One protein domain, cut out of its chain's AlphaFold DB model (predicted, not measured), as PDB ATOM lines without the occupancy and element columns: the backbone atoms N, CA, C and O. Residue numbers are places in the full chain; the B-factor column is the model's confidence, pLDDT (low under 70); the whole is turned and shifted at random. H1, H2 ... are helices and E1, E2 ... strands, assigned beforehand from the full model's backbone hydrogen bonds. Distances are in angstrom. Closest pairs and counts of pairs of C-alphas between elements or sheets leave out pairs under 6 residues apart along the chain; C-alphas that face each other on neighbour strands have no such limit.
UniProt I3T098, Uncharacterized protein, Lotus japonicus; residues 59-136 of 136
ATOM      1  N   ASP A  59     172.580 190.221 241.556       90.50
ATOM      2  CA  ASP A  59     172.695 191.504 242.255       90.50
ATOM      3  C   ASP A  59     173.094 191.269 243.715       90.50
ATOM      4  O   ASP A  59     172.294 190.803 244.525       90.50
ATOM      5  N   ASP A  60     174.338 191.615 244.043       85.25
ATOM      6  CA  ASP A  60     174.910 191.434 245.383       85.25
ATOM      7  C   ASP A  60     174.807 192.703 246.243       85.25
ATOM      8  O   ASP A  60     175.452 192.830 247.285       85.25
ATOM      9  N   THR A  61     173.999 193.676 245.805       87.00
ATOM     10  CA  THR A  61     173.830 194.974 246.478       87.00
ATOM     11  C   THR A  61     172.513 195.095 247.244       87.00
ATOM     12  O   THR A  61     172.253 196.138 247.850       87.00
ATOM     13  N   LEU A  62     171.694 194.036 247.259       90.38
ATOM     14  CA  LEU A  62     170.433 193.996 247.999       90.38
ATOM     15  C   LEU A  62     170.664 194.220 249.500       90.38
ATOM     16  O   LEU A  62     171.555 193.632 250.115       90.38
ATOM     17  N   ALA A  63     169.827 195.059 250.107       87.81
ATOM     18  CA  ALA A  63     169.908 195.385 251.522       87.81
ATOM     19  C   ALA A  63     168.525 195.678 252.113       87.81
ATOM     20  O   ALA A  63     167.583 196.043 251.410       87.81
ATOM     21  N   GLY A  64     168.409 195.563 253.438       87.25
ATOM     22  CA  GLY A  64     167.161 195.846 254.144       87.25
ATOM     23  C   GLY A  64     166.027 194.932 253.677       87.25
ATOM     24  O   GLY A  64     166.197 193.716 253.611       87.25
ATOM     25  N   THR A  65     164.875 195.522 253.349       90.06
ATOM     26  CA  THR A  65     163.696 194.785 252.868       90.06
ATOM     27  C   THR A  65     163.932 194.105 251.524       90.06
ATOM     28  O   THR A  65     163.400 193.020 251.301       90.06
ATOM     29  N   ASP A  66     164.783 194.687 250.673       90.88
ATOM     30  CA  ASP A  66     165.092 194.157 249.340       90.88
ATOM     31  C   ASP A  66     165.877 192.836 249.426       90.88
ATOM     32  O   ASP A  66     165.833 192.021 248.515       90.88
ATOM     33  N   SER A  67     166.593 192.608 250.533       86.94
ATOM     34  CA  SER A  67     167.309 191.353 250.804       86.94
ATOM     35  C   SER A  67     166.484 190.317 251.579       86.94
ATOM     36  O   SER A  67     166.987 189.231 251.855       86.94
ATOM     37  N   SER A  68     165.247 190.642 251.974       84.69
ATOM     38  CA  SER A  68     164.406 189.746 252.777       84.69
ATOM     39  C   SER A  68     163.656 188.755 251.896       84.69
ATOM     40  O   SER A  68     163.026 189.140 250.913       84.69
ATOM     41  N   VAL A  69     163.663 187.481 252.284       84.31
ATOM     42  CA  VAL A  69     163.001 186.393 251.537       84.31
ATOM     43  C   VAL A  69     161.532 186.182 251.928       84.31
ATOM     44  O   VAL A  69     160.826 185.409 251.288       84.31
ATOM     45  N   ASP A  70     161.066 186.863 252.972       86.12
ATOM     46  CA  ASP A  70     159.752 186.696 253.607       86.12
ATOM     47  C   ASP A  70     158.862 187.956 253.543       86.12
ATOM     48  O   ASP A  70     157.703 187.920 253.958       86.12
ATOM     49  N   ILE A  71     159.355 189.071 252.988       90.25
ATOM     50  CA  ILE A  71     158.603 190.332 252.874       90.25
ATOM     51  C   ILE A  71     157.952 190.435 251.490       90.25
ATOM     52  O   ILE A  71     158.544 190.927 250.530       90.25
ATOM     53  N   SER A  72     156.687 190.022 251.394       95.25
ATOM     54  CA  SER A  72     155.910 190.010 250.145       95.25
ATOM     55  C   SER A  72     154.924 191.181 250.001       95.25
ATOM     56  O   SER A  72     153.881 191.045 249.361       95.25
ATOM     57  N   THR A  73     155.200 192.329 250.627       97.06
ATOM     58  CA  THR A  73     154.387 193.547 250.449       97.06
ATOM     59  C   THR A  73     154.430 194.002 248.990       97.06
ATOM     60  O   THR A  73     155.476 193.871 248.349       97.06
ATOM     61  N   LYS A  74     153.342 194.586 248.478       98.00
ATOM     62  CA  LYS A  74     153.262 195.062 247.087       98.00
ATOM     63  C   LYS A  74     154.412 196.013 246.744       98.00
ATOM     64  O   LYS A  74     155.039 195.863 245.703       98.00
ATOM     65  N   GLU A  75     154.723 196.926 247.656       97.69
ATOM     66  CA  GLU A  75     155.779 197.926 247.519       97.69
ATOM     67  C   GLU A  75     157.159 197.264 247.360       97.69
ATOM     68  O   GLU A  75     157.924 197.630 246.469       97.69
ATOM     69  N   ASN A  76     157.459 196.248 248.180       96.38
ATOM     70  CA  ASN A  76     158.711 195.490 248.084       96.38
ATOM     71  C   ASN A  76     158.801 194.702 246.767       96.38
ATOM     72  O   ASN A  76     159.837 194.713 246.111       96.38
ATOM     73  N   LEU A  77     157.709 194.063 246.329       97.44
ATOM     74  CA  LEU A  77     157.683 193.310 245.068       97.44
ATOM     75  C   LEU A  77     157.857 194.215 243.838       97.44
ATOM     76  O   LEU A  77     158.602 193.876 242.919       97.44
ATOM     77  N   GLU A  78     157.211 195.383 243.822       98.12
ATOM     78  CA  GLU A  78     157.398 196.386 242.766       98.12
ATOM     79  C   GLU A  78     158.840 196.896 242.741       98.12
ATOM     80  O   GLU A  78     159.444 197.011 241.672       98.12
ATOM     81  N   ARG A  79     159.431 197.130 243.915       97.06
ATOM     82  CA  ARG A  79     160.830 197.539 244.042       97.06
ATOM     83  C   ARG A  79     161.802 196.466 243.544       97.06
ATOM     84  O   ARG A  79     162.693 196.795 242.765       97.06
ATOM     85  N   LEU A  80     161.600 195.197 243.902       97.38
ATOM     86  CA  LEU A  80     162.394 194.068 243.397       97.38
ATOM     87  C   LEU A  80     162.295 193.930 241.870       97.38
ATOM     88  O   LEU A  80     163.304 193.691 241.206       97.38
ATOM     89  N   SER A  81     161.110 194.158 241.296       97.50
ATOM     90  CA  SER A  81     160.931 194.209 239.840       97.50
ATOM     91  C   SER A  81     161.777 195.320 239.204       97.50
ATOM     92  O   SER A  81     162.504 195.076 238.238       97.50
ATOM     93  N   GLN A  82     161.770 196.526 239.784       97.94
ATOM     94  CA  GLN A  82     162.596 197.639 239.298       97.94
ATOM     95  C   GLN A  82     164.098 197.378 239.440       97.94
ATOM     96  O   GLN A  82     164.870 197.758 238.555       97.94
ATOM     97  N   ILE A  83     164.522 196.706 240.513       97.44
ATOM     98  CA  ILE A  83     165.910 196.261 240.678       97.44
ATOM     99  C   ILE A  83     166.282 195.292 239.552       97.44
ATOM    100  O   ILE A  83     167.304 195.499 238.904       97.44
ATOM    101  N   GLY A  84     165.431 194.311 239.238       97.25
ATOM    102  CA  GLY A  84     165.650 193.386 238.123       97.25
ATOM    103  C   GLY A  84     165.749 194.086 236.762       97.25
ATOM    104  O   GLY A  84     166.667 193.813 235.989       97.25
ATOM    105  N   ILE A  85     164.865 195.050 236.480       98.12
ATOM    106  CA  ILE A  85     164.932 195.864 235.252       98.12
ATOM    107  C   ILE A  85     166.235 196.671 235.203       98.12
ATOM    108  O   ILE A  85     166.881 196.754 234.158       98.12
ATOM    109  N   SER A  86     166.647 197.245 236.332       97.56
ATOM    110  CA  SER A  86     167.891 198.011 236.430       97.56
ATOM    111  C   SER A  86     169.122 197.118 236.258       97.56
ATOM    112  O   SER A  86     170.088 197.524 235.614       97.56
ATOM    113  N   LEU A  87     169.082 195.886 236.773       97.25
ATOM    114  CA  LEU A  87     170.148 194.892 236.652       97.25
ATOM    115  C   LEU A  87     170.427 194.528 235.191       97.25
ATOM    116  O   LEU A  87     171.590 194.404 234.813       97.25
ATOM    117  N   LEU A  88     169.390 194.446 234.351       97.81
ATOM    118  CA  LEU A  88     169.544 194.228 232.908       97.81
ATOM    119  C   LEU A  88     170.384 195.323 232.231       97.81
ATOM    120  O   LEU A  88     171.086 195.049 231.263       97.81
ATOM    121  N   LYS A  89     170.338 196.557 232.744       97.44
ATOM    122  CA  LYS A  89     171.098 197.694 232.204       97.44
ATOM    123  C   LYS A  89     172.526 197.782 232.738       97.44
ATOM    124  O   LYS A  89     173.328 198.516 232.165       97.44
ATOM    125  N   LYS A  90     172.852 197.066 233.820       95.56
ATOM    126  CA  LYS A  90     174.225 196.997 234.334       95.56
ATOM    127  C   LYS A  90     175.103 196.189 233.360       95.56
ATOM    128  O   LYS A  90     174.584 195.295 232.684       95.56
ATOM    129  N   PRO A  91     176.408 196.486 233.268       95.56
ATOM    130  CA  PRO A  91     177.321 195.667 232.485       95.56
ATOM    131  C   PRO A  91     177.472 194.271 233.104       95.56
ATOM    132  O   PRO A  91     177.266 194.097 234.307       95.56
ATOM    133  N   VAL A  92     177.840 193.289 232.284       94.31
ATOM    134  CA  VAL A  92     178.181 191.944 232.762       94.31
ATOM    135  C   VAL A  92     179.395 192.013 233.692       94.31
ATOM    136  O   VAL A  92     180.395 192.676 233.394       94.31
ATOM    137  N   SER A  93     179.315 191.276 234.796       92.12
ATOM    138  CA  SER A  93     180.428 191.062 235.718       92.12
ATOM    139  C   SER A  93     180.853 189.595 235.705       92.12
ATOM    140  O   SER A  93     180.053 188.711 235.397       92.12
ATOM    141  N   LYS A  94     182.120 189.342 236.027       91.88
ATOM    142  CA  LYS A  94     182.685 187.999 236.194       91.88
ATOM    143  C   LYS A  94     183.456 187.947 237.509       91.88
ATOM    144  O   LYS A  94     184.039 188.949 237.925       91.88
ATOM    145  N   VAL A  95     183.480 186.786 238.154       92.31
ATOM    146  CA  VAL A  95     184.379 186.562 239.288       92.31
ATOM    147  C   VAL A  95     185.827 186.563 238.804       92.31
ATOM    148  O   VAL A  95     186.195 185.882 237.845       92.31
ATOM    149  N   ASN A  96     186.655 187.354 239.468       91.44
ATOM    150  CA  ASN A  96     188.094 187.331 239.311       91.44
ATOM    151  C   ASN A  96     188.640 186.157 240.136       91.44
ATOM    152  O   ASN A  96     188.470 186.121 241.352       91.44
ATOM    153  N   LEU A  97     189.267 185.175 239.483       91.62
ATOM    154  CA  LEU A  97     189.713 183.949 240.158       91.62
ATOM    155  C   LEU A  97     190.891 184.166 241.120       91.62
ATOM    156  O   LEU A  97     191.089 183.341 242.010       91.62
ATOM    157  N   ASP A  98     191.633 185.269 240.983       91.19
ATOM    158  CA  ASP A  98     192.731 185.612 241.891       91.19
ATOM    159  C   ASP A  98     192.209 186.305 243.157       91.19
ATOM    160  O   ASP A  98     192.639 185.988 244.268       91.19
ATOM    161  N   SER A  99     191.283 187.261 243.005       89.81
ATOM    162  CA  SER A  99     190.733 188.037 244.128       89.81
ATOM    163  C   SER A  99     189.508 187.384 244.778       89.81
ATOM    164  O   SER A  99     189.182 187.692 245.925       89.81
ATOM    165  N   GLY A 100     188.821 186.493 244.058       85.56
ATOM    166  CA  GLY A 100     187.526 185.927 244.430       85.56
ATOM    167  C   GLY A 100     186.371 186.934 244.368       85.56
ATOM    168  O   GLY A 100     185.273 186.617 244.815       85.56
ATOM    169  N   LEU A 101     186.604 188.149 243.858       86.56
ATOM    170  CA  LEU A 101     185.609 189.220 243.824       86.56
ATOM    171  C   LEU A 101     184.931 189.311 242.458       86.56
ATOM    172  O   LEU A 101     185.549 189.088 241.419       86.56
ATOM    173  N   CYS A 102     183.654 189.684 242.465       87.69
ATOM    174  CA  CYS A 102     182.902 189.966 241.250       87.69
ATOM    175  C   CYS A 102     183.299 191.342 240.700       87.69
ATOM    176  O   CYS A 102     183.131 192.367 241.365       87.69
ATOM    177  N   GLU A 103     183.831 191.362 239.482       90.00
ATOM    178  CA  GLU A 103     184.375 192.553 238.839       90.00
ATOM    179  C   GLU A 103     183.679 192.798 237.499       90.00
ATOM    180  O   GLU A 103     183.389 191.879 236.727       90.00
ATOM    181  N   THR A 104     183.396 194.067 237.211       87.56
ATOM    182  CA  THR A 104     182.868 194.469 235.907       87.56
ATOM    183  C   THR A 104     183.980 194.416 234.866       87.56
ATOM    184  O   THR A 104     185.039 195.017 235.048       87.56
ATOM    185  N   MET A 105     183.730 193.738 233.746       80.56
ATOM    186  CA  MET A 105     184.735 193.611 232.690       80.56
ATOM    187  C   MET A 105     184.887 194.933 231.908       80.56
ATOM    188  O   MET A 105     183.885 195.588 231.595       80.56
ATOM    189  N   PRO A 106     186.114 195.349 231.540       80.12
ATOM    190  CA  PRO A 106     186.315 196.504 230.671       80.12
ATOM    191  C   PRO A 106     185.582 196.317 229.339       80.12
ATOM    192  O   PRO A 106     185.723 195.277 228.696       80.12
ATOM    193  N   ASN A 107     184.819 197.325 228.909       85.12
ATOM    194  CA  ASN A 107     183.996 197.280 227.690       85.12
ATOM    195  C   ASN A 107     182.955 196.139 227.663       85.12
ATOM    196  O   ASN A 107     182.569 195.694 226.582       85.12
ATOM    197  N   ALA A 108     182.506 195.664 228.830       88.88
ATOM    198  CA  ALA A 108     181.449 194.664 228.922       88.88
ATOM    199  C   ALA A 108     180.154 195.137 228.249       88.88
ATOM    200  O   ALA A 108     179.736 196.287 228.408       88.88
ATOM    201  N   GLU A 109     179.487 194.216 227.554       94.56
ATOM    202  CA  GLU A 109     178.096 194.411 227.149       94.56
ATOM    203  C   GLU A 109     177.170 194.470 228.376       94.56
ATOM    204  O   GLU A 109     177.542 194.077 229.487       94.56
ATOM    205  N   THR A 110     175.947 194.965 228.183       97.31
ATOM    206  CA  THR A 110     174.935 194.944 229.245       97.31
ATOM    207  C   THR A 110     174.441 193.522 229.501       97.31
ATOM    208  O   THR A 110     174.461 192.672 228.606       97.31
ATOM    209  N   ASN A 111     173.929 193.260 230.706       97.06
ATOM    210  CA  ASN A 111     173.264 191.992 231.012       97.06
ATOM    211  C   ASN A 111     172.105 191.705 230.044       97.06
ATOM    212  O   ASN A 111     171.878 190.555 229.677       97.06
ATOM    213  N   GLU A 112     171.386 192.737 229.593       98.06
ATOM    214  CA  GLU A 112     170.323 192.605 228.596       98.06
ATOM    215  C   GLU A 112     170.843 192.084 227.251       98.06
ATOM    216  O   GLU A 112     170.237 191.188 226.659       98.06
ATOM    217  N   ASP A 113     171.954 192.633 226.762       97.62
ATOM    218  CA  ASP A 113     172.536 192.246 225.476       97.62
ATOM    219  C   ASP A 113     173.119 190.829 225.539       97.62
ATOM    220  O   ASP A 113     172.810 189.998 224.674       97.62
ATOM    221  N   ALA A 114     173.827 190.504 226.625       96.62
ATOM    222  CA  ALA A 114     174.305 189.152 226.896       96.62
ATOM    223  C   ALA A 114     173.147 188.147 226.963       96.62
ATOM    224  O   ALA A 114     173.211 187.067 226.370       96.62
ATOM    225  N   PHE A 115     172.045 188.514 227.623       96.69
ATOM    226  CA  PHE A 115     170.862 187.665 227.729       96.69
ATOM    227  C   PHE A 115     170.171 187.458 226.373       96.69
ATOM    228  O   PHE A 115     169.801 186.331 226.034       96.69
ATOM    229  N   LYS A 116     170.060 188.502 225.538       98.00
ATOM    230  CA  LYS A 116     169.550 188.384 224.157       98.00
ATOM    231  C   LYS A 116     170.434 187.477 223.303       98.00
ATOM    232  O   LYS A 116     169.913 186.639 222.559       98.00
ATOM    233  N   ARG A 117     171.759 187.615 223.412       96.69
ATOM    234  CA  ARG A 117     172.730 186.746 222.734       96.69
ATOM    235  C   ARG A 117     172.550 185.293 223.168       96.69
ATOM    236  O   ARG A 117     172.432 184.420 222.309       96.69
ATOM    237  N   PHE A 118     172.426 185.042 224.469       96.38
ATOM    238  CA  PHE A 118     172.194 183.704 225.012       96.38
ATOM    239  C   PHE A 118     170.872 183.098 224.509       96.38
ATOM    240  O   PHE A 118     170.845 181.968 224.021       96.38
ATOM    241  N   ALA A 119     169.779 183.870 224.524       97.56
ATOM    242  CA  ALA A 119     168.481 183.440 224.004       97.56
ATOM    243  C   ALA A 119     168.530 183.089 222.504       97.56
ATOM    244  O   ALA A 119     167.911 182.111 222.068       97.56
ATOM    245  N   LYS A 120     169.299 183.844 221.707       97.88
ATOM    246  CA  LYS A 120     169.536 183.537 220.290       97.88
ATOM    247  C   LYS A 120     170.247 182.194 220.122       97.88
ATOM    248  O   LYS A 120     169.783 181.388 219.315       97.88
ATOM    249  N   THR A 121     171.302 181.932 220.896       96.88
ATOM    250  CA  THR A 121     172.022 180.646 220.887       96.88
ATOM    251  C   THR A 121     171.081 179.483 221.201       96.88
ATOM    252  O   THR A 121     171.031 178.513 220.446       96.88
ATOM    253  N   LEU A 122     170.262 179.605 222.253       97.12
ATOM    254  CA  LEU A 122     169.273 178.583 222.623       97.12
ATOM    255  C   LEU A 122     168.255 178.324 221.502       97.12
ATOM    256  O   LEU A 122     167.945 177.175 221.187       97.12
ATOM    257  N   SER A 123     167.742 179.388 220.876       98.19
ATOM    258  CA  SER A 123     166.791 179.276 219.767       98.19
ATOM    259  C   SER A 123     167.405 178.583 218.546       98.19
ATOM    260  O   SER A 123     166.763 177.729 217.932       98.19
ATOM    261  N   GLN A 124     168.648 178.928 218.202       97.81
ATOM    262  CA  GLN A 124     169.378 178.310 217.096       97.81
ATOM    263  C   GLN A 124     169.639 176.828 217.357       97.81
ATOM    264  O   GLN A 124     169.353 176.011 216.483       97.81
ATOM    265  N   GLU A 125     170.096 176.465 218.556       96.94
ATOM    266  CA  GLU A 125     170.335 175.060 218.898       96.94
ATOM    267  C   GLU A 125     169.060 174.221 218.876       96.94
ATOM    268  O   GLU A 125     169.041 173.124 218.315       96.94
ATOM    269  N   ARG A 126     167.948 174.753 219.394       96.44
ATOM    270  CA  ARG A 126     166.654 174.071 219.293       96.44
ATOM    271  C   ARG A 126     166.296 173.758 217.833       96.44
ATOM    272  O   ARG A 126     165.993 172.610 217.522       96.44
ATOM    273  N   ARG A 127     166.384 174.750 216.938       96.81
ATOM    274  CA  ARG A 127     166.090 174.569 215.502       96.81
ATOM    275  C   ARG A 127     167.019 173.551 214.847       96.81
ATOM    276  O   ARG A 127     166.574 172.740 214.043       96.81
ATOM    277  N   LEU A 128     168.308 173.578 215.187       96.75
ATOM    278  CA  LEU A 128     169.287 172.620 214.669       96.75
ATOM    279  C   LEU A 128     168.952 171.186 215.088       96.75
ATOM    280  O   LEU A 128     169.068 170.273 214.272       96.75
ATOM    281  N   ARG A 129     168.511 170.978 216.333       95.88
ATOM    282  CA  ARG A 129     168.081 169.658 216.820       95.88
ATOM    283  C   ARG A 129     166.801 169.179 216.145       95.88
ATOM    284  O   ARG A 129     166.750 168.024 215.743       95.88
ATOM    285  N   GLU A 130     165.819 170.061 215.960       95.38
ATOM    286  CA  GLU A 130     164.580 169.751 215.229       95.38
ATOM    287  C   GLU A 130     164.873 169.346 213.770       95.38
ATOM    288  O   GLU A 130     164.326 168.366 213.274       95.38
ATOM    289  N   LEU A 131     165.813 170.023 213.097       94.50
ATOM    290  CA  LEU A 131     166.245 169.659 211.740       94.50
ATOM    291  C   LEU A 131     166.998 168.321 211.678       94.50
ATOM    292  O   LEU A 131     166.887 167.594 210.691       94.50
ATOM    293  N   ARG A 132     167.795 168.003 212.706       92.19
ATOM    294  CA  ARG A 132     168.582 166.759 212.786       92.19
ATOM    295  C   ARG A 132     167.746 165.545 213.187       92.19
ATOM    296  O   ARG A 132     168.142 164.427 212.870       92.19
ATOM    297  N   SER A 133     166.600 165.766 213.828       82.00
ATOM    298  CA  SER A 133     165.671 164.721 214.259       82.00
ATOM    299  C   SER A 133     164.252 165.012 213.754       82.00
ATOM    300  O   SER A 133     163.400 165.397 214.551       82.00
ATOM    301  N   PRO A 134     163.952 164.792 212.457       68.31
ATOM    302  CA  PRO A 134     162.649 165.138 211.878       68.31
ATOM    303  C   PRO A 134     161.442 164.355 212.436       68.31
ATOM    304  O   PRO A 134     160.323 164.631 212.022       68.31
ATOM    305  N   ASN A 135     161.649 163.363 213.316       63.59
ATOM    306  CA  ASN A 135     160.656 162.340 213.672       63.59
ATOM    307  C   ASN A 135     160.580 162.029 215.184       63.59
ATOM    308  O   ASN A 135     160.734 160.877 215.592       63.59
ATOM    309  N   THR A 136     160.308 163.037 216.009       56.16
ATOM    310  CA  THR A 136     159.603 162.849 217.296       56.16
ATOM    311  C   THR A 136     158.397 163.757 217.338       56.16
ATOM    312  O   THR A 136     158.583 164.936 216.962       56.16
TER     313      THR A 136
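What this domain is: This is residues 59 to 136 of the 136 residues of an uncharacterized protein of Lotus japonicus (UniProt I3T098). A small hairpin of two short strands, E1 and E2, comes in the chain between two helices, H2 and the longer H3, which meet at their ends as an L. The short helix H1 packs on residues 76 to 80 of H2, while residues 116 to 136, most of them in H3, stick out as a long arm. The printed part has 78 residues, with three named helices and two named strands in the order H1, H2, E1, E2, H3; the sheet, E1 - E2, is antiparallel and the class is mostly helix. The whole is extended and flat, with a radius of gyration of the C-alphas of 18.1 A and spans of 52 by 38 by 20 A.

How they stand to each other: E1, residues 93 to 95, and E2, residues 102 to 104, form an antiparallel hairpin at 144 degrees, with N 94 and O 103, and N 103 and O 94, each 2.9 A apart and within hydrogen-bond range. H2, residues 74 to 89, and H3, residues 111 to 132, touch only at their ends and are about perpendicular at 78 degrees; their closest C-alphas, of Leu 88 and Glu 112, are 4.7 A apart. H1, residues 64 to 67, touches H2, the closest C-alphas being those of Asp 66 and Leu 80, 6.5 A apart. H1 and H3 are apart, and so are E1 and H3. Every O i to N i+4 pair of H3 is within hydrogen-bond range, 11 of 12 are in H2, and H1 is too short for such a pair.

Where its parts are: H3 runs 31.5 A from C-alpha 111 at (173.264, 191.992, 231.012) to C-alpha 132 at (168.582, 166.759, 212.786). H2 measures 23.4 A and begins at C-alpha 74 at (153.262, 195.062, 247.087). E1 and E2 measure 7.0 A each, and H1 5.6 A.

The domain as a whole: The C-alphas of Gly 64 and Asn 135, the two farthest apart, are 52.9 A apart. The printed part has no cut; the link from H2 to E1 is tight and the other links are short. Mean pLDDT of the printed part is 92.1, with residues 134 to 136 under 70.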